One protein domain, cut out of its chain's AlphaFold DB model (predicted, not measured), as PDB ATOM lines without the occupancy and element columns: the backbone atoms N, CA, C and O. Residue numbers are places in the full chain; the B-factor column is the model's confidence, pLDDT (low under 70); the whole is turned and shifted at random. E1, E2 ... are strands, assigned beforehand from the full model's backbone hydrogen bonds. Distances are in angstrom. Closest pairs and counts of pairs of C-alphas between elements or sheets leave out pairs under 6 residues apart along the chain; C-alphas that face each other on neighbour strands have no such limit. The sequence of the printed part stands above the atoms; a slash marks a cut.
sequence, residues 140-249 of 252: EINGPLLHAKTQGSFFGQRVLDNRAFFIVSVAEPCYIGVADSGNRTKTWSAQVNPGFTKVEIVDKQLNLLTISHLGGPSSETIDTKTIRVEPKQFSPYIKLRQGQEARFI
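What this domain is: This is residues 140 to 249 of the 252 residues of an uncharacterized protein of Giardia intestinalis (strain ATCC 50803 / WB clone C6) (UniProt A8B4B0). Two strongly twisted sheets form a sandwich, two sheets partly face to face with their strands nearly in line; the long strands E4, E7 and E8 of the larger sheet face E10, E5 and E6 of the smaller one. Short strands E1, E2 and E11 carry the larger sheet on past E4, with E1 at its far edge. The printed part has 110 residues, no named helix and eleven strands, E1 to E11 in order along the chain; the class is all strand, with 67 residues in the strands. The larger sheet runs E1 - E2 - E11 - E4 - E7 - E8 - E9, antiparallel, and the smaller E3 - E10 - E5 - E6. The whole is compact, with a radius of gyration of the C-alphas of 13.5 A, and spans 40 by 30 by 22 A.

How they stand to each other: Start at the edge of the larger sheet with E1, residues 140 to 142, which makes an antiparallel hairpin with E2, residues 145 to 148; look for N 140 and O 147, 2.8 A apart. Beside E2 comes E11, residues 245 to 248, antiparallel at 149 degrees, with N 146 and O 246 2.8 A apart. Next is E4, residues 163 to 170, antiparallel to E11 at 132 degrees, with N 169 and O 247 2.7 A apart. On the other side of E4 from E11 find E7, residues 195 to 202, antiparallel at 172 degrees, with N 168 and O 197 2.9 A apart. E7, E8, residues 205 to 212, and E9, residues 221 to 228, form a meander, each strand the antiparallel neighbour of the one before; N 198 and O 209 are 2.8 A apart, and so are N 208 and O 225. In the smaller sheet, the edge strand E3, residues 152 to 154, meets E10, residues 234 to 240, only at a point, where the C-alphas of Ser 153 and Lys 239 face each other at 4.6 A. E10 and E5, residues 174 to 180, are antiparallel at 152 degrees, with N 237 and O 177 2.8 A apart. E5 and E6, residues 186 to 192, form a hairpin, with N 190 and O 176 2.8 A apart. The parts of the two sheets that face each other are 9.3 A centre to centre, with their planes 8 degrees apart and their strands at 7 degrees. Across the sandwich, the closest C-alphas of E4 and E10 are those of Ala 164 and Ser 235, 6.7 A apart. E5 and E7 are near each other, with 6 pairs of C-alphas within 10 A, while E1 and E6 are apart.

Where its parts are: Find C-alpha 140 at (-44.027, 23.257, -12.804), where E1 begins. E4 starts at C-alpha 163, (-57.372, 18.603, -32.968), and runs 22.3 A. E5 covers 19.3 A and E6 16.1 A. Then E7 runs 22.7 A, E8 21.9 A and E9 23.5 A. E10 covers 19.0 A, and E11 ends at C-alpha 248, (-44.048, 26.042, -25.707).

The domain as a whole: The two C-alphas farthest apart are those of Gly 182 and Ser 218, 42.5 A. The printed part has no cut and no long link; E3 to E4 and E8 to E9 are short links of 8 residues each, and the other links are tight. The mean pLDDT of the printed part of this predicted model is 70.8, and 43 of the printed residues are under 70, among them residues 150 to 165 and residues 213 to 221.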
ATOM      1  N   GLU A 140     -43.595  21.865 -12.897       69.50
ATOM      2  CA  GLU A 140     -44.027  23.257 -12.804       69.50
ATOM      3  C   GLU A 140     -44.315  23.820 -14.186       69.50
ATOM      4  O   GLU A 140     -43.584  23.543 -15.138       69.50
ATOM      5  N   ILE A 141     -45.340  24.659 -14.278       63.28
ATOM      6  CA  ILE A 141     -45.630  25.432 -15.480       63.28
ATOM      7  C   ILE A 141     -45.563  26.899 -15.093       63.28
ATOM      8  O   ILE A 141     -46.278  27.341 -14.195       63.28
ATOM      9  N   ASN A 142     -44.695  27.642 -15.770       59.31
ATOM     10  CA  ASN A 142     -44.538  29.077 -15.602       59.31
ATOM     11  C   ASN A 142     -44.629  29.739 -16.982       59.31
ATOM     12  O   ASN A 142     -43.650  29.841 -17.726       59.31
ATOM     13  N   GLY A 143     -45.849  30.128 -17.359       57.81
ATOM     14  CA  GLY A 143     -46.135  30.642 -18.695       57.81
ATOM     15  C   GLY A 143     -45.847  29.602 -19.788       57.81
ATOM     16  O   GLY A 143     -46.381  28.499 -19.711       57.81
ATOM     17  N   PRO A 144     -45.022  29.912 -20.810       64.12
ATOM     18  CA  PRO A 144     -44.669  28.945 -21.850       64.12
ATOM     19  C   PRO A 144     -43.643  27.905 -21.380       64.12
ATOM     20  O   PRO A 144     -43.337  26.986 -22.134       64.12
ATOM     21  N   LEU A 145     -43.055  28.063 -20.190       66.69
ATOM     22  CA  LEU A 145     -42.009  27.180 -19.693       66.69
ATOM     23  C   LEU A 145     -42.614  26.032 -18.885       66.69
ATOM     24  O   LEU A 145     -43.302  26.253 -17.889       66.69
ATOM     25  N   LEU A 146     -42.303  24.807 -19.291       73.69
ATOM     26  CA  LEU A 146     -42.542  23.589 -18.532       73.69
ATOM     27  C   LEU A 146     -41.223  23.128 -17.923       73.69
ATOM     28  O   LEU A 146     -40.288  22.826 -18.662       73.69
ATOM     29  N   HIS A 147     -41.175  23.030 -16.596       78.31
ATOM     30  CA  HIS A 147     -40.010  22.578 -15.840       78.31
ATOM     31  C   HIS A 147     -40.329  21.281 -15.088       78.31
ATOM     32  O   HIS A 147     -41.253  21.228 -14.274       78.31
ATOM     33  N   ALA A 148     -39.569  20.215 -15.324       75.62
ATOM     34  CA  ALA A 148     -39.803  18.934 -14.659       75.62
ATOM     35  C   ALA A 148     -39.138  18.867 -13.272       75.62
ATOM     36  O   ALA A 148     -37.917  18.769 -13.159       75.62
ATOM     37  N   LYS A 149     -39.953  18.841 -12.207       73.06
ATOM     38  CA  LYS A 149     -39.487  18.767 -10.806       73.06
ATOM     39  C   LYS A 149     -39.001  17.377 -10.410       73.06
ATOM     40  O   LYS A 149     -38.101  17.238  -9.586       73.06
ATOM     41  N   THR A 150     -39.617  16.343 -10.975       67.38
ATOM     42  CA  THR A 150     -39.312  14.940 -10.668       67.38
ATOM     43  C   THR A 150     -39.130  14.146 -11.953       67.38
ATOM     44  O   THR A 150     -39.556  14.567 -13.029       67.38
ATOM     45  N   GLN A 151     -38.503  12.973 -11.856       61.91
ATOM     46  CA  GLN A 151     -38.459  12.049 -12.985       61.91
ATOM     47  C   GLN A 151     -39.869  11.518 -13.272       61.91
ATOM     48  O   GLN A 151     -40.479  10.854 -12.436       61.91
ATOM     49  N   GLY A 152     -40.406  11.780 -14.464       59.91
ATOM     50  CA  GLY A 152     -41.747  11.315 -14.793       59.91
ATOM     51  C   GLY A 152     -42.262  11.792 -16.141       59.91
ATOM     52  O   GLY A 152     -41.682  12.650 -16.793       59.91
ATOM     53  N   SER A 153     -43.365  11.191 -16.580       58.41
ATOM     54  CA  SER A 153     -44.123  11.677 -17.734       58.41
ATOM     55  C   SER A 153     -44.998  12.858 -17.308       58.41
ATOM     56  O   SER A 153     -45.675  12.764 -16.282       58.41
ATOM     57  N   PHE A 154     -45.010  13.925 -18.104       61.66
ATOM     58  CA  PHE A 154     -45.965  15.024 -17.994       61.66
ATOM     59  C   PHE A 154     -46.958  14.939 -19.161       61.66
ATOM     60  O   PHE A 154     -46.575  14.609 -20.282       61.66
ATOM     61  N   PHE A 155     -48.239  15.200 -18.903       56.75
ATOM     62  CA  PHE A 155     -49.277  15.202 -19.936       56.75
ATOM     63  C   PHE A 155     -49.586  16.639 -20.306       56.75
ATOM     64  O   PHE A 155     -50.050  17.413 -19.474       56.75
ATOM     65  N   GLY A 156     -49.289  16.983 -21.552       51.44
ATOM     66  CA  GLY A 156     -49.428  18.329 -22.061       51.44
ATOM     67  C   GLY A 156     -50.314  18.331 -23.289       51.44
ATOM     68  O   GLY A 156     -49.855  17.933 -24.356       51.44
ATOM     69  N   GLN A 157     -51.566  18.758 -23.146       51.16
ATOM     70  CA  GLN A 157     -52.528  18.755 -24.239       51.16
ATOM     71  C   GLN A 157     -53.038  20.170 -24.497       51.16
ATOM     72  O   GLN A 157     -53.655  20.775 -23.635       51.16
ATOM     73  N   ARG A 158     -52.869  20.658 -25.724       48.94
ATOM     74  CA  ARG A 158     -53.630  21.792 -26.253       48.94
ATOM     75  C   ARG A 158     -54.621  21.215 -27.270       48.94
ATOM     76  O   ARG A 158     -54.213  20.674 -28.295       48.94
ATOM     77  N   VAL A 159     -55.912  21.200 -26.920       43.09
ATOM     78  CA  VAL A 159     -57.006  20.807 -27.829       43.09
ATOM     79  C   VAL A 159     -57.594  22.077 -28.408       43.09
ATOM     80  O   VAL A 159     -58.149  22.862 -27.646       43.09
ATOM     81  N   LEU A 160     -57.499  22.255 -29.722       41.16
ATOM     82  CA  LEU A 160     -58.315  23.226 -30.451       41.16
ATOM     83  C   LEU A 160     -59.225  22.422 -31.385       41.16
ATOM     84  O   LEU A 160     -58.719  21.596 -32.139       41.16
ATOM     85  N   ASP A 161     -60.545  22.620 -31.341       37.41
ATOM     86  CA  ASP A 161     -61.469  22.098 -32.368       37.41
ATOM     87  C   ASP A 161     -61.284  20.592 -32.707       37.41
ATOM     88  O   ASP A 161     -61.024  20.206 -33.847       37.41
ATOM     89  N   ASN A 162     -61.310  19.721 -31.684       47.62
ATOM     90  CA  ASN A 162     -61.048  18.267 -31.781       47.62
ATOM     91  C   ASN A 162     -59.667  17.857 -32.340       47.62
ATOM     92  O   ASN A 162     -59.398  16.665 -32.505       47.62
ATOM     93  N   ARG A 163     -58.766  18.813 -32.575       51.09
ATOM     94  CA  ARG A 163     -57.372  18.603 -32.968       51.09
ATOM     95  C   ARG A 163     -56.478  18.817 -31.756       51.09
ATOM     96  O   ARG A 163     -56.458  19.882 -31.142       51.09
ATOM     97  N   ALA A 164     -55.732  17.784 -31.383       64.06
ATOM     98  CA  ALA A 164     -54.755  17.889 -30.308       64.06
ATOM     99  C   ALA A 164     -53.390  18.242 -30.909       64.06
ATOM    100  O   ALA A 164     -52.814  17.430 -31.635       64.06
ATOM    101  N   PHE A 165     -52.874  19.441 -30.628       69.88
ATOM    102  CA  PHE A 165     -51.585  19.885 -31.160       69.88
ATOM    103  C   PHE A 165     -50.809  20.755 -30.172       69.88
ATOM    104  O   PHE A 165     -51.398  21.481 -29.380       69.88
ATOM    105  N   PHE A 166     -49.479  20.737 -30.245       72.56
ATOM    106  CA  PHE A 166     -48.624  21.717 -29.573       72.56
ATOM    107  C   PHE A 166     -47.299  21.898 -30.308       72.56
ATOM    108  O   PHE A 166     -46.904  21.062 -31.117       72.56
ATOM    109  N   ILE A 167     -46.594  22.987 -30.001       74.81
ATOM    110  CA  ILE A 167     -45.244  23.248 -30.504       74.81
ATOM    111  C   ILE A 167     -44.355  23.577 -29.322       74.81
ATOM    112  O   ILE A 167     -44.730  24.387 -28.476       74.81
ATOM    113  N   VAL A 168     -43.193  22.941 -29.262       77.88
ATOM    114  CA  VAL A 168     -42.207  23.115 -28.196       77.88
ATOM    115  C   VAL A 168     -40.825  23.349 -28.776       77.88
ATOM    116  O   VAL A 168     -40.461  22.758 -29.786       77.88
ATOM    117  N   SER A 169     -40.044  24.178 -28.101       82.19
ATOM    118  CA  SER A 169     -38.596  24.204 -28.199       82.19
ATOM    119  C   SER A 169     -38.013  23.501 -26.984       82.19
ATOM    120  O   SER A 169     -38.423  23.752 -25.848       82.19
ATOM    121  N   VAL A 170     -37.068  22.604 -27.231       84.75
ATOM    122  CA  VAL A 170     -36.357  21.862 -26.191       84.75
ATOM    123  C   VAL A 170     -34.860  22.074 -26.362       84.75
ATOM    124  O   VAL A 170     -34.342  22.035 -27.477       84.75
ATOM    125  N   ALA A 171     -34.165  22.333 -25.255       83.88
ATOM    126  CA  ALA A 171     -32.712  22.525 -25.247       83.88
ATOM    127  C   ALA A 171     -31.951  21.194 -25.159       83.88
ATOM    128  O   ALA A 171     -30.796  21.098 -25.563       83.88
ATOM    129  N   GLU A 172     -32.614  20.154 -24.659       85.62
ATOM    130  CA  GLU A 172     -32.058  18.819 -24.488       85.62
ATOM    131  C   GLU A 172     -32.963  17.769 -25.139       85.62
ATOM    132  O   GLU A 172     -34.174  17.988 -25.249       85.62
ATOM    133  N   PRO A 173     -32.418  16.605 -25.539       87.44
ATOM    134  CA  PRO A 173     -33.239  15.520 -26.047       87.44
ATOM    135  C   PRO A 173     -34.301  15.085 -25.029       87.44
ATOM    136  O   PRO A 173     -33.988  14.786 -23.869       87.44
ATOM    137  N   CYS A 174     -35.546  14.971 -25.484       84.56
ATOM    138  CA  CYS A 174     -36.676  14.530 -24.670       84.56
ATOM    139  C   CYS A 174     -37.581  13.567 -25.445       84.56
ATOM    140  O   CYS A 174     -37.348  13.287 -26.619       84.56
ATOM    141  N   TYR A 175     -38.620  13.040 -24.792       85.50
ATOM    142  CA  TYR A 175     -39.603  12.186 -25.460       85.50
ATOM    143  C   TYR A 175     -40.909  12.930 -25.678       85.50
ATOM    144  O   TYR A 175     -41.433  13.557 -24.764       85.50
ATOM    145  N   ILE A 176     -41.462  12.799 -26.875       84.88
ATOM    146  CA  ILE A 176     -42.775  13.317 -27.237       84.88
ATOM    147  C   ILE A 176     -43.592  12.165 -27.807       84.88
ATOM    148  O   ILE A 176     -43.063  11.286 -28.491       84.88
ATOM    149  N   GLY A 177     -44.880  12.122 -27.496       78.38
ATOM    150  CA  GLY A 177     -45.717  11.015 -27.924       78.38
ATOM    151  C   GLY A 177     -47.191  11.234 -27.676       78.38
ATOM    152  O   GLY A 177     -47.639  12.364 -27.519       78.38
ATOM    153  N   VAL A 178     -47.928  10.129 -27.624       76.62
ATOM    154  CA  VAL A 178     -49.357  10.093 -27.303       76.62
ATOM    155  C   VAL A 178     -49.626   9.121 -26.168       76.62
ATOM    156  O   VAL A 178     -48.958   8.089 -26.026       76.62
ATOM    157  N   ALA A 179     -50.597   9.481 -25.346       72.56
ATOM    158  CA  ALA A 179     -51.066   8.698 -24.222       72.56
ATOM    159  C   ALA A 179     -52.585   8.584 -24.246       72.56
ATOM    160  O   ALA A 179     -53.261   9.489 -24.733       72.56
ATOM    161  N   ASP A 180     -53.100   7.493 -23.698       70.56
ATOM    162  CA  ASP A 180     -54.529   7.275 -23.515       70.56
ATOM    163  C   ASP A 180     -55.104   8.328 -22.549       70.56
ATOM    164  O   ASP A 180     -54.582   8.521 -21.452       70.56
ATOM    165  N   SER A 181     -56.155   9.041 -22.944       64.50
ATOM    166  CA  SER A 181     -56.752  10.135 -22.174       64.50
ATOM    167  C   SER A 181     -57.511   9.644 -20.940       64.50
ATOM    168  O   SER A 181     -57.625  10.397 -19.975       64.50
ATOM    169  N   GLY A 182     -58.037   8.415 -20.957       61.62
ATOM    170  CA  GLY A 182     -58.777   7.839 -19.833       61.62
ATOM    171  C   GLY A 182     -57.841   7.318 -18.746       61.62
ATOM    172  O   GLY A 182     -57.973   7.672 -17.577       61.62
ATOM    173  N   ASN A 183     -56.847   6.529 -19.148       61.12
ATOM    174  CA  ASN A 183     -55.927   5.842 -18.243       61.12
ATOM    175  C   ASN A 183     -54.607   6.593 -18.023       61.12
ATOM    176  O   ASN A 183     -53.812   6.203 -17.169       61.12
ATOM    177  N   ARG A 184     -54.346   7.655 -18.799       62.19
ATOM    178  CA  ARG A 184     -53.083   8.416 -18.798       62.19
ATOM    179  C   ARG A 184     -51.864   7.504 -18.967       62.19
ATOM    180  O   ARG A 184     -50.797   7.746 -18.406       62.19
ATOM    181  N   THR A 185     -52.012   6.427 -19.734       64.56
ATOM    182  CA  THR A 185     -50.936   5.478 -20.017       64.56
ATOM    183  C   THR A 185     -50.269   5.829 -21.336       64.56
ATOM    184  O   THR A 185     -50.919   6.188 -22.315       64.56
ATOM    185  N   LYS A 186     -48.936   5.745 -21.372       68.00
ATOM    186  CA  LYS A 186     -48.161   5.954 -22.598       68.00
ATOM    187  C   LYS A 186     -48.588   4.925 -23.648       68.00
ATOM    188  O   LYS A 186     -48.397   3.732 -23.434       68.00
ATOM    189  N   THR A 187     -49.046   5.402 -24.799       72.75
ATOM    190  CA  THR A 187     -49.389   4.560 -25.952       72.75
ATOM    191  C   THR A 187     -48.221   4.496 -26.926       72.75
ATOM    192  O   THR A 187     -47.842   3.425 -27.385       72.75
ATOM    193  N   TRP A 188     -47.591   5.641 -27.199       80.75
ATOM    194  CA  TRP A 188     -46.445   5.719 -28.100       80.75
ATOM    195  C   TRP A 188     -45.537   6.921 -27.777       80.75
ATOM    196  O   TRP A 188     -45.973   7.872 -27.131       80.75
ATOM    197  N   SER A 189     -44.260   6.880 -28.183       82.81
ATOM    198  CA  SER A 189     -43.348   8.038 -28.141       82.81
ATOM    199  C   SER A 189     -42.178   7.927 -29.110       82.81
ATOM    200  O   SER A 189     -41.628   6.836 -29.258       82.81
ATOM    201  N   ALA A 190     -41.675   9.066 -29.576       86.00
ATOM    202  CA  ALA A 190     -40.344   9.206 -30.152       86.00
ATOM    203  C   ALA A 190     -39.466  10.104 -29.283       86.00
ATOM    204  O   ALA A 190     -39.949  11.000 -28.590       86.00
ATOM    205  N   GLN A 191     -38.160   9.853 -29.335       87.94
ATOM    206  CA  GLN A 191     -37.186  10.831 -28.880       87.94
ATOM    207  C   GLN A 191     -37.085  11.942 -29.926       87.94
ATOM    208  O   GLN A 191     -37.038  11.654 -31.125       87.94
ATOM    209  N   VAL A 192     -37.051  13.186 -29.461       86.12
ATOM    210  CA  VAL A 192     -36.797  14.374 -30.275       86.12
ATOM    211  C   VAL A 192     -35.494  15.021 -29.825       86.12
ATOM    212  O   VAL A 192     -35.128  14.948 -28.649       86.12
ATOM    213  N   ASN A 193     -34.775  15.603 -30.778       86.38
ATOM    214  CA  ASN A 193     -33.512  16.291 -30.533       86.38
ATOM    215  C   ASN A 193     -33.750  17.763 -30.162       86.38
ATOM    216  O   ASN A 193     -34.847  18.274 -30.398       86.38
ATOM    217  N   PRO A 194     -32.731  18.452 -29.613       87.00
ATOM    218  CA  PRO A 194     -32.805  19.880 -29.347       87.00
ATOM    219  C   PRO A 194     -33.223  20.682 -30.579       87.00
ATOM    220  O   PRO A 194     -32.736  20.444 -31.689       87.00
ATOM    221  N   GLY A 195     -34.105  21.650 -30.368       82.38
ATOM    222  CA  GLY A 195     -34.733  22.425 -31.431       82.38
ATOM    223  C   GLY A 195     -36.245  22.469 -31.275       82.38
ATOM    224  O   GLY A 195     -36.769  22.372 -30.164       82.38
ATOM    225  N   PHE A 196     -36.940  22.648 -32.390       82.44
ATOM    226  CA  PHE A 196     -38.380  22.845 -32.450       82.44
ATOM    227  C   PHE A 196     -39.081  21.535 -32.784       82.44
ATOM    228  O   PHE A 196     -38.696  20.843 -33.719       82.44
ATOM    229  N   THR A 197     -40.140  21.197 -32.060       83.19
ATOM    230  CA  THR A 197     -41.026  20.085 -32.406       83.19
ATOM    231  C   THR A 197     -42.468  20.558 -32.433       83.19
ATOM    232  O   THR A 197     -42.983  21.034 -31.422       83.19
ATOM    233  N   LYS A 198     -43.136  20.372 -33.572       80.69
ATOM    234  CA  LYS A 198     -44.590  20.450 -33.714       80.69
ATOM    235  C   LYS A 198     -45.184  19.049 -33.604       80.69
ATOM    236  O   LYS A 198     -44.702  18.107 -34.229       80.69
ATOM    237  N   VAL A 199     -46.257  18.942 -32.837       79.56
ATOM    238  CA  VAL A 199     -47.053  17.733 -32.630       79.56
ATOM    239  C   VAL A 199     -48.476  18.044 -33.033       79.56
ATOM    240  O   VAL A 199     -49.009  19.053 -32.585       79.56
ATOM    241  N   GLU A 200     -49.097  17.201 -33.846       76.81
ATOM    242  CA  GLU A 200     -50.463  17.417 -34.318       76.81
ATOM    243  C   GLU A 200     -51.184  16.085 -34.522       76.81
ATOM    244  O   GLU A 200     -50.625  15.171 -35.118       76.81
ATOM    245  N   ILE A 201     -52.423  15.965 -34.047       73.56
ATOM    246  CA  ILE A 201     -53.293  14.825 -34.341       73.56
ATOM    247  C   ILE A 201     -54.365  15.262 -35.344       73.56
ATOM    248  O   ILE A 201     -55.232  16.065 -34.999       73.56
ATOM    249  N   VAL A 202     -54.320  14.714 -36.562       72.56
ATOM    250  CA  VAL A 202     -55.289  14.958 -37.650       72.56
ATOM    251  C   VAL A 202     -55.777  13.619 -38.183       72.56
ATOM    252  O   VAL A 202     -54.964  12.733 -38.417       72.56
ATOM    253  N   ASP A 203     -57.089  13.442 -38.352       71.44
ATOM    254  CA  ASP A 203     -57.687  12.284 -39.039       71.44
ATOM    255  C   ASP A 203     -57.090  10.919 -38.657       71.44
ATOM    256  O   ASP A 203     -56.773  10.092 -39.514       71.44
ATOM    257  N   LYS A 204     -56.970  10.648 -37.346       72.06
ATOM    258  CA  LYS A 204     -56.420   9.384 -36.804       72.06
ATOM    259  C   LYS A 204     -54.913   9.227 -37.032       72.06
ATOM    260  O   LYS A 204     -54.403   8.106 -37.041       72.06
ATOM    261  N   GLN A 205     -54.190  10.322 -37.227       76.31
ATOM    262  CA  GLN A 205     -52.746  10.328 -37.413       76.31
ATOM    263  C   GLN A 205     -52.088  11.333 -36.477       76.31
ATOM    264  O   GLN A 205     -52.461  12.499 -36.453       76.31
ATOM    265  N   LEU A 206     -51.096  10.875 -35.716       77.88
ATOM    266  CA  LEU A 206     -50.158  11.738 -35.016       77.88
ATOM    267  C   LEU A 206     -49.029  12.099 -35.978       77.88
ATOM    268  O   LEU A 206     -48.296  11.215 -36.417       77.88
ATOM    269  N   ASN A 207     -48.873  13.387 -36.239       82.25
ATOM    270  CA  ASN A 207     -47.793  13.975 -37.007       82.25
ATOM    271  C   ASN A 207     -46.824  14.679 -36.057       82.25
ATOM    272  O   ASN A 207     -47.214  15.537 -35.264       82.25
ATOM    273  N   LEU A 208     -45.554  14.307 -36.147       83.81
ATOM    274  CA  LEU A 208     -44.443  14.979 -35.495       83.81
ATOM    275  C   LEU A 208     -43.557  15.593 -36.563       83.81
ATOM    276  O   LEU A 208     -43.053  14.876 -37.423       83.81
ATOM    277  N   LEU A 209     -43.336  16.894 -36.463       82.19
ATOM    278  CA  LEU A 209     -42.384  17.628 -37.284       82.19
ATOM    279  C   LEU A 209     -41.322  18.205 -36.354       82.19
ATOM    280  O   LEU A 209     -41.634  19.057 -35.525       82.19
ATOM    281  N   THR A 210     -40.086  17.734 -36.476       79.44
ATOM    282  CA  THR A 210     -38.956  18.206 -35.672       79.44
ATOM    283  C   THR A 210     -37.979  18.952 -36.562       79.44
ATOM    284  O   THR A 210     -37.507  18.393 -37.545       79.44
ATOM    285  N   ILE A 211     -37.660  20.192 -36.205       79.75
ATOM    286  CA  ILE A 211     -36.579  20.983 -36.787       79.75
ATOM    287  C   ILE A 211     -35.483  21.031 -35.729       79.75
ATOM    288  O   ILE A 211     -35.623  21.718 -34.716       79.75
ATOM    289  N   SER A 212     -34.426  20.244 -35.920       70.88
ATOM    290  CA  SER A 212     -33.338  20.149 -34.945       70.88
ATOM    291  C   SER A 212     -32.093  20.899 -35.397       70.88
ATOM    292  O   SER A 212     -31.763  20.900 -36.583       70.88
ATOM    293  N   HIS A 213     -31.394  21.512 -34.439       67.06
ATOM    294  CA  HIS A 213     -30.145  22.253 -34.662       67.06
ATOM    295  C   HIS A 213     -28.927  21.396 -34.303       67.06
ATOM    296  O   HIS A 213     -28.064  21.792 -33.513       67.06
ATOM    297  N   LEU A 214     -28.872  20.173 -34.827       55.28
ATOM    298  CA  LEU A 214     -27.725  19.296 -34.620       55.28
ATOM    299  C   LEU A 214     -26.518  19.852 -35.390       55.28
ATOM    300  O   LEU A 214     -26.399  19.648 -36.589       55.28
ATOM    301  N   GLY A 215     -25.607  20.539 -34.695       49.28
ATOM    302  CA  GLY A 215     -24.327  20.981 -35.268       49.28
ATOM    303  C   GLY A 215     -24.188  22.479 -35.558       49.28
ATOM    304  O   GLY A 215     -23.249  22.867 -36.247       49.28
ATOM    305  N   GLY A 216     -25.065  23.328 -35.013       48.91
ATOM    306  CA  GLY A 216     -24.970  24.791 -35.116       48.91
ATOM    307  C   GLY A 216     -26.073  25.428 -35.973       48.91
ATOM    308  O   GLY A 216     -26.863  24.717 -36.594       48.91
ATOM    309  N   PRO A 217     -26.148  26.773 -36.017       51.00
ATOM    310  CA  PRO A 217     -27.256  27.520 -36.631       51.00
ATOM    311  C   PRO A 217     -27.404  27.326 -38.151       51.00
ATOM    312  O   PRO A 217     -28.399  27.757 -38.719       51.00
ATOM    313  N   SER A 218     -26.444  26.677 -38.815       49.12
ATOM    314  CA  SER A 218     -26.455  26.403 -40.258       49.12
ATOM    315  C   SER A 218     -26.835  24.962 -40.631       49.12
ATOM    316  O   SER A 218     -26.821  24.629 -41.813       49.12
ATOM    317  N   SER A 219     -27.135  24.091 -39.660       53.81
ATOM    318  CA  SER A 219     -27.521  22.693 -39.898       53.81
ATOM    319  C   SER A 219     -28.901  22.422 -39.304       53.81
ATOM    320  O   SER A 219     -29.048  21.852 -38.224       53.81
ATOM    321  N   GLU A 220     -29.932  22.886 -40.006       60.69
ATOM    322  CA  GLU A 220     -31.308  22.506 -39.703       60.69
ATOM    323  C   GLU A 220     -31.614  21.161 -40.356       60.69
ATOM    324  O   GLU A 220     -31.427  20.969 -41.559       60.69
ATOM    325  N   THR A 221     -32.087  20.214 -39.554       67.81
ATOM    326  CA  THR A 221     -32.580  18.924 -40.047       67.81
ATOM    327  C   THR A 221     -34.057  18.800 -39.726       67.81
ATOM    328  O   THR A 221     -34.470  19.026 -38.587       67.81
ATOM    329  N   ILE A 222     -34.847  18.455 -40.744       74.31
ATOM    330  CA  ILE A 222     -36.290  18.262 -40.631       74.31
ATOM    331  C   ILE A 222     -36.571  16.757 -40.563       74.31
ATOM    332  O   ILE A 222     -36.320  16.039 -41.529       74.31
ATOM    333  N   ASP A 223     -37.097  16.283 -39.434       75.44
ATOM    334  CA  ASP A 223     -37.582  14.909 -39.250       75.44
ATOM    335  C   ASP A 223     -39.111  14.921 -39.168       75.44
ATOM    336  O   ASP A 223     -39.696  15.678 -38.388       75.44
ATOM    337  N   THR A 224     -39.758  14.085 -39.981       76.31
ATOM    338  CA  THR A 224     -41.216  13.936 -39.997       76.31
ATOM    339  C   THR A 224     -41.579  12.504 -39.644       76.31
ATOM    340  O   THR A 224     -41.155  11.563 -40.313       76.31
ATOM    341  N   LYS A 225     -42.403  12.328 -38.609       81.00
ATOM    342  CA  LYS A 225     -42.934  11.021 -38.207       81.00
ATOM    343  C   LYS A 225     -44.452  11.062 -38.173       81.00
ATOM    344  O   LYS A 225     -45.029  11.899 -37.486       81.00
ATOM    345  N   THR A 226     -45.078  10.110 -38.859       78.94
ATOM    346  CA  THR A 226     -46.536   9.952 -38.894       78.94
ATOM    347  C   THR A 226     -46.924   8.580 -38.375       78.94
ATOM    348  O   THR A 226     -46.344   7.570 -38.772       78.94
ATOM    349  N   ILE A 227     -47.904   8.536 -37.473       78.50
ATOM    350  CA  ILE A 227     -48.345   7.298 -36.826       78.50
ATOM    351  C   ILE A 227     -49.853   7.247 -36.795       78.50
ATOM    352  O   ILE A 227     -50.507   8.186 -36.352       78.50
ATOM    353  N   ARG A 228     -50.405   6.113 -37.221       78.50
ATOM    354  CA  ARG A 228     -51.837   5.856 -37.123       78.50
ATOM    355  C   ARG A 228     -52.217   5.641 -35.657       78.50
ATOM    356  O   ARG A 228     -51.674   4.760 -34.999       78.50
ATOM    357  N   VAL A 229     -53.154   6.438 -35.169       71.50
ATOM    358  CA  VAL A 229     -53.735   6.356 -33.826       71.50
ATOM    359  C   VAL A 229     -55.221   6.055 -33.963       71.50
ATOM    360  O   VAL A 229     -55.892   6.625 -34.817       71.50
ATOM    361  N   GLU A 230     -55.769   5.137 -33.173       61.94
ATOM    362  CA  GLU A 230     -57.208   4.875 -33.243       61.94
ATOM    363  C   GLU A 230     -57.997   6.078 -32.691       61.94
ATOM    364  O   GLU A 230     -57.613   6.671 -31.686       61.94
ATOM    365  N   PRO A 231     -59.090   6.507 -33.343       51.75
ATOM    366  CA  PRO A 231     -59.881   7.636 -32.878       51.75
ATOM    367  C   PRO A 231     -60.702   7.199 -31.674       51.75
ATOM    368  O   PRO A 231     -61.784   6.638 -31.835       51.75
ATOM    369  N   LYS A 232     -60.170   7.461 -30.486       53.75
ATOM    370  CA  LYS A 232     -60.881   7.791 -29.246       53.75
ATOM    371  C   LYS A 232     -59.826   7.845 -28.144       53.75
ATOM    372  O   LYS A 232     -59.072   6.902 -27.983       53.75
ATOM    373  N   GLN A 233     -59.812   8.945 -27.390       61.97
ATOM    374  CA  GLN A 233     -59.069   9.069 -26.131       61.97
ATOM    375  C   GLN A 233     -57.535   9.064 -26.256       61.97
ATOM    376  O   GLN A 233     -56.888   8.390 -25.473       61.97
ATOM    377  N   PHE A 234     -56.920   9.832 -27.162       68.12
ATOM    378  CA  PHE A 234     -55.469  10.061 -27.094       68.12
ATOM    379  C   PHE A 234     -55.129  11.539 -26.923       68.12
ATOM    380  O   PHE A 234     -55.688  12.401 -27.600       68.12
ATOM    381  N   SER A 235     -54.189  11.815 -26.023       70.69
ATOM    382  CA  SER A 235     -53.634  13.140 -25.757       70.69
ATOM    383  C   SER A 235     -52.138  13.130 -26.059       70.69
ATOM    384  O   SER A 235     -51.435  12.227 -25.588       70.69
ATOM    385  N   PRO A 236     -51.619  14.096 -26.834       73.88
ATOM    386  CA  PRO A 236     -50.187  14.235 -26.992       73.88
ATOM    387  C   PRO A 236     -49.561  14.574 -25.631       73.88
ATOM    388  O   PRO A 236     -50.213  15.118 -24.739       73.88
ATOM    389  N   TYR A 237     -48.306  14.190 -25.437       77.56
ATOM    390  CA  TYR A 237     -47.590  14.440 -24.192       77.56
ATOM    391  C   TYR A 237     -46.106  14.679 -24.445       77.56
ATOM    392  O   TYR A 237     -45.555  14.274 -25.473       77.56
ATOM    393  N   ILE A 238     -45.459  15.299 -23.460       79.12
ATOM    394  CA  ILE A 238     -44.016  15.504 -23.421       79.12
ATOM    395  C   ILE A 238     -43.456  14.921 -22.125       79.12
ATOM    396  O   ILE A 238     -43.952  15.165 -21.029       79.12
ATOM    397  N   LYS A 239     -42.410  14.112 -22.241       80.38
ATOM    398  CA  LYS A 239     -41.692  13.534 -21.111       80.38
ATOM    399  C   LYS A 239     -40.288  14.105 -21.058       80.38
ATOM    400  O   LYS A 239     -39.463  13.863 -21.940       80.38
ATOM    401  N   LEU A 240     -40.058  14.815 -19.965       76.75
ATOM    402  CA  LEU A 240     -38.816  15.467 -19.599       76.75
ATOM    403  C   LEU A 240     -38.118  14.664 -18.494       76.75
ATOM    404  O   LEU A 240     -38.752  13.929 -17.730       76.75
ATOM    405  N   ARG A 241     -36.796  14.779 -18.416       81.50
ATOM    406  CA  ARG A 241     -36.009  14.345 -17.257       81.50
ATOM    407  C   ARG A 241     -36.085  15.414 -16.172       81.50
ATOM    408  O   ARG A 241     -36.401  16.564 -16.449       81.50
ATOM    409  N   GLN A 242     -35.782  15.036 -14.937       82.31
ATOM    410  CA  GLN A 242     -35.714  15.998 -13.838       82.31
ATOM    411  C   GLN A 242     -34.741  17.137 -14.178       82.31
ATOM    412  O   GLN A 242     -33.627  16.873 -14.624       82.31
ATOM    413  N   GLY A 243     -35.179  18.380 -13.970       80.31
ATOM    414  CA  GLY A 243     -34.417  19.591 -14.278       80.31
ATOM    415  C   GLY A 243     -34.463  20.026 -15.745       80.31
ATOM    416  O   GLY A 243     -34.001  21.120 -16.048       80.31
ATOM    417  N   GLN A 244     -35.030  19.218 -16.649       84.50
ATOM    418  CA  GLN A 244     -35.212  19.622 -18.040       84.50
ATOM    419  C   GLN A 244     -36.364  20.603 -18.199       84.50
ATOM    420  O   GLN A 244     -37.363  20.571 -17.468       84.50
ATOM    421  N   GLU A 245     -36.232  21.403 -19.250       83.31
ATOM    422  CA  GLU A 245     -37.196  22.415 -19.628       83.31
ATOM    423  C   GLU A 245     -37.654  22.233 -21.071       83.31
ATOM    424  O   GLU A 245     -36.875  21.895 -21.966       83.31
ATOM    425  N   ALA A 246     -38.934  22.507 -21.295       79.88
ATOM    426  CA  ALA A 246     -39.493  22.709 -22.620       79.88
ATOM    427  C   ALA A 246     -40.196  24.059 -22.660       79.88
ATOM    428  O   ALA A 246     -40.945  24.408 -21.748       79.88
ATOM    429  N   ARG A 247     -39.977  24.813 -23.734       75.12
ATOM    430  CA  ARG A 247     -40.663  26.077 -23.978       75.12
ATOM    431  C   ARG A 247     -41.708  25.886 -25.061       75.12
ATOM    432  O   ARG A 247     -41.362  25.655 -26.212       75.12
ATOM    433  N   PHE A 248     -42.978  26.019 -24.721       70.44
ATOM    434  CA  PHE A 248     -44.048  26.042 -25.707       70.44
ATOM    435  C   PHE A 248     -43.976  27.309 -26.560       70.44
ATOM    436  O   PHE A 248     -43.689  28.399 -26.062       70.44
ATOM    437  N   ILE A 249     -44.235  27.156 -27.855       63.50
ATOM    438  CA  ILE A 249     -44.181  28.241 -28.833       63.50
ATOM    439  C   ILE A 249     -45.571  28.456 -29.403       63.50
ATOM    440  O   ILE A 249     -46.252  27.510 -29.801       63.50
TER     441      ILE A 249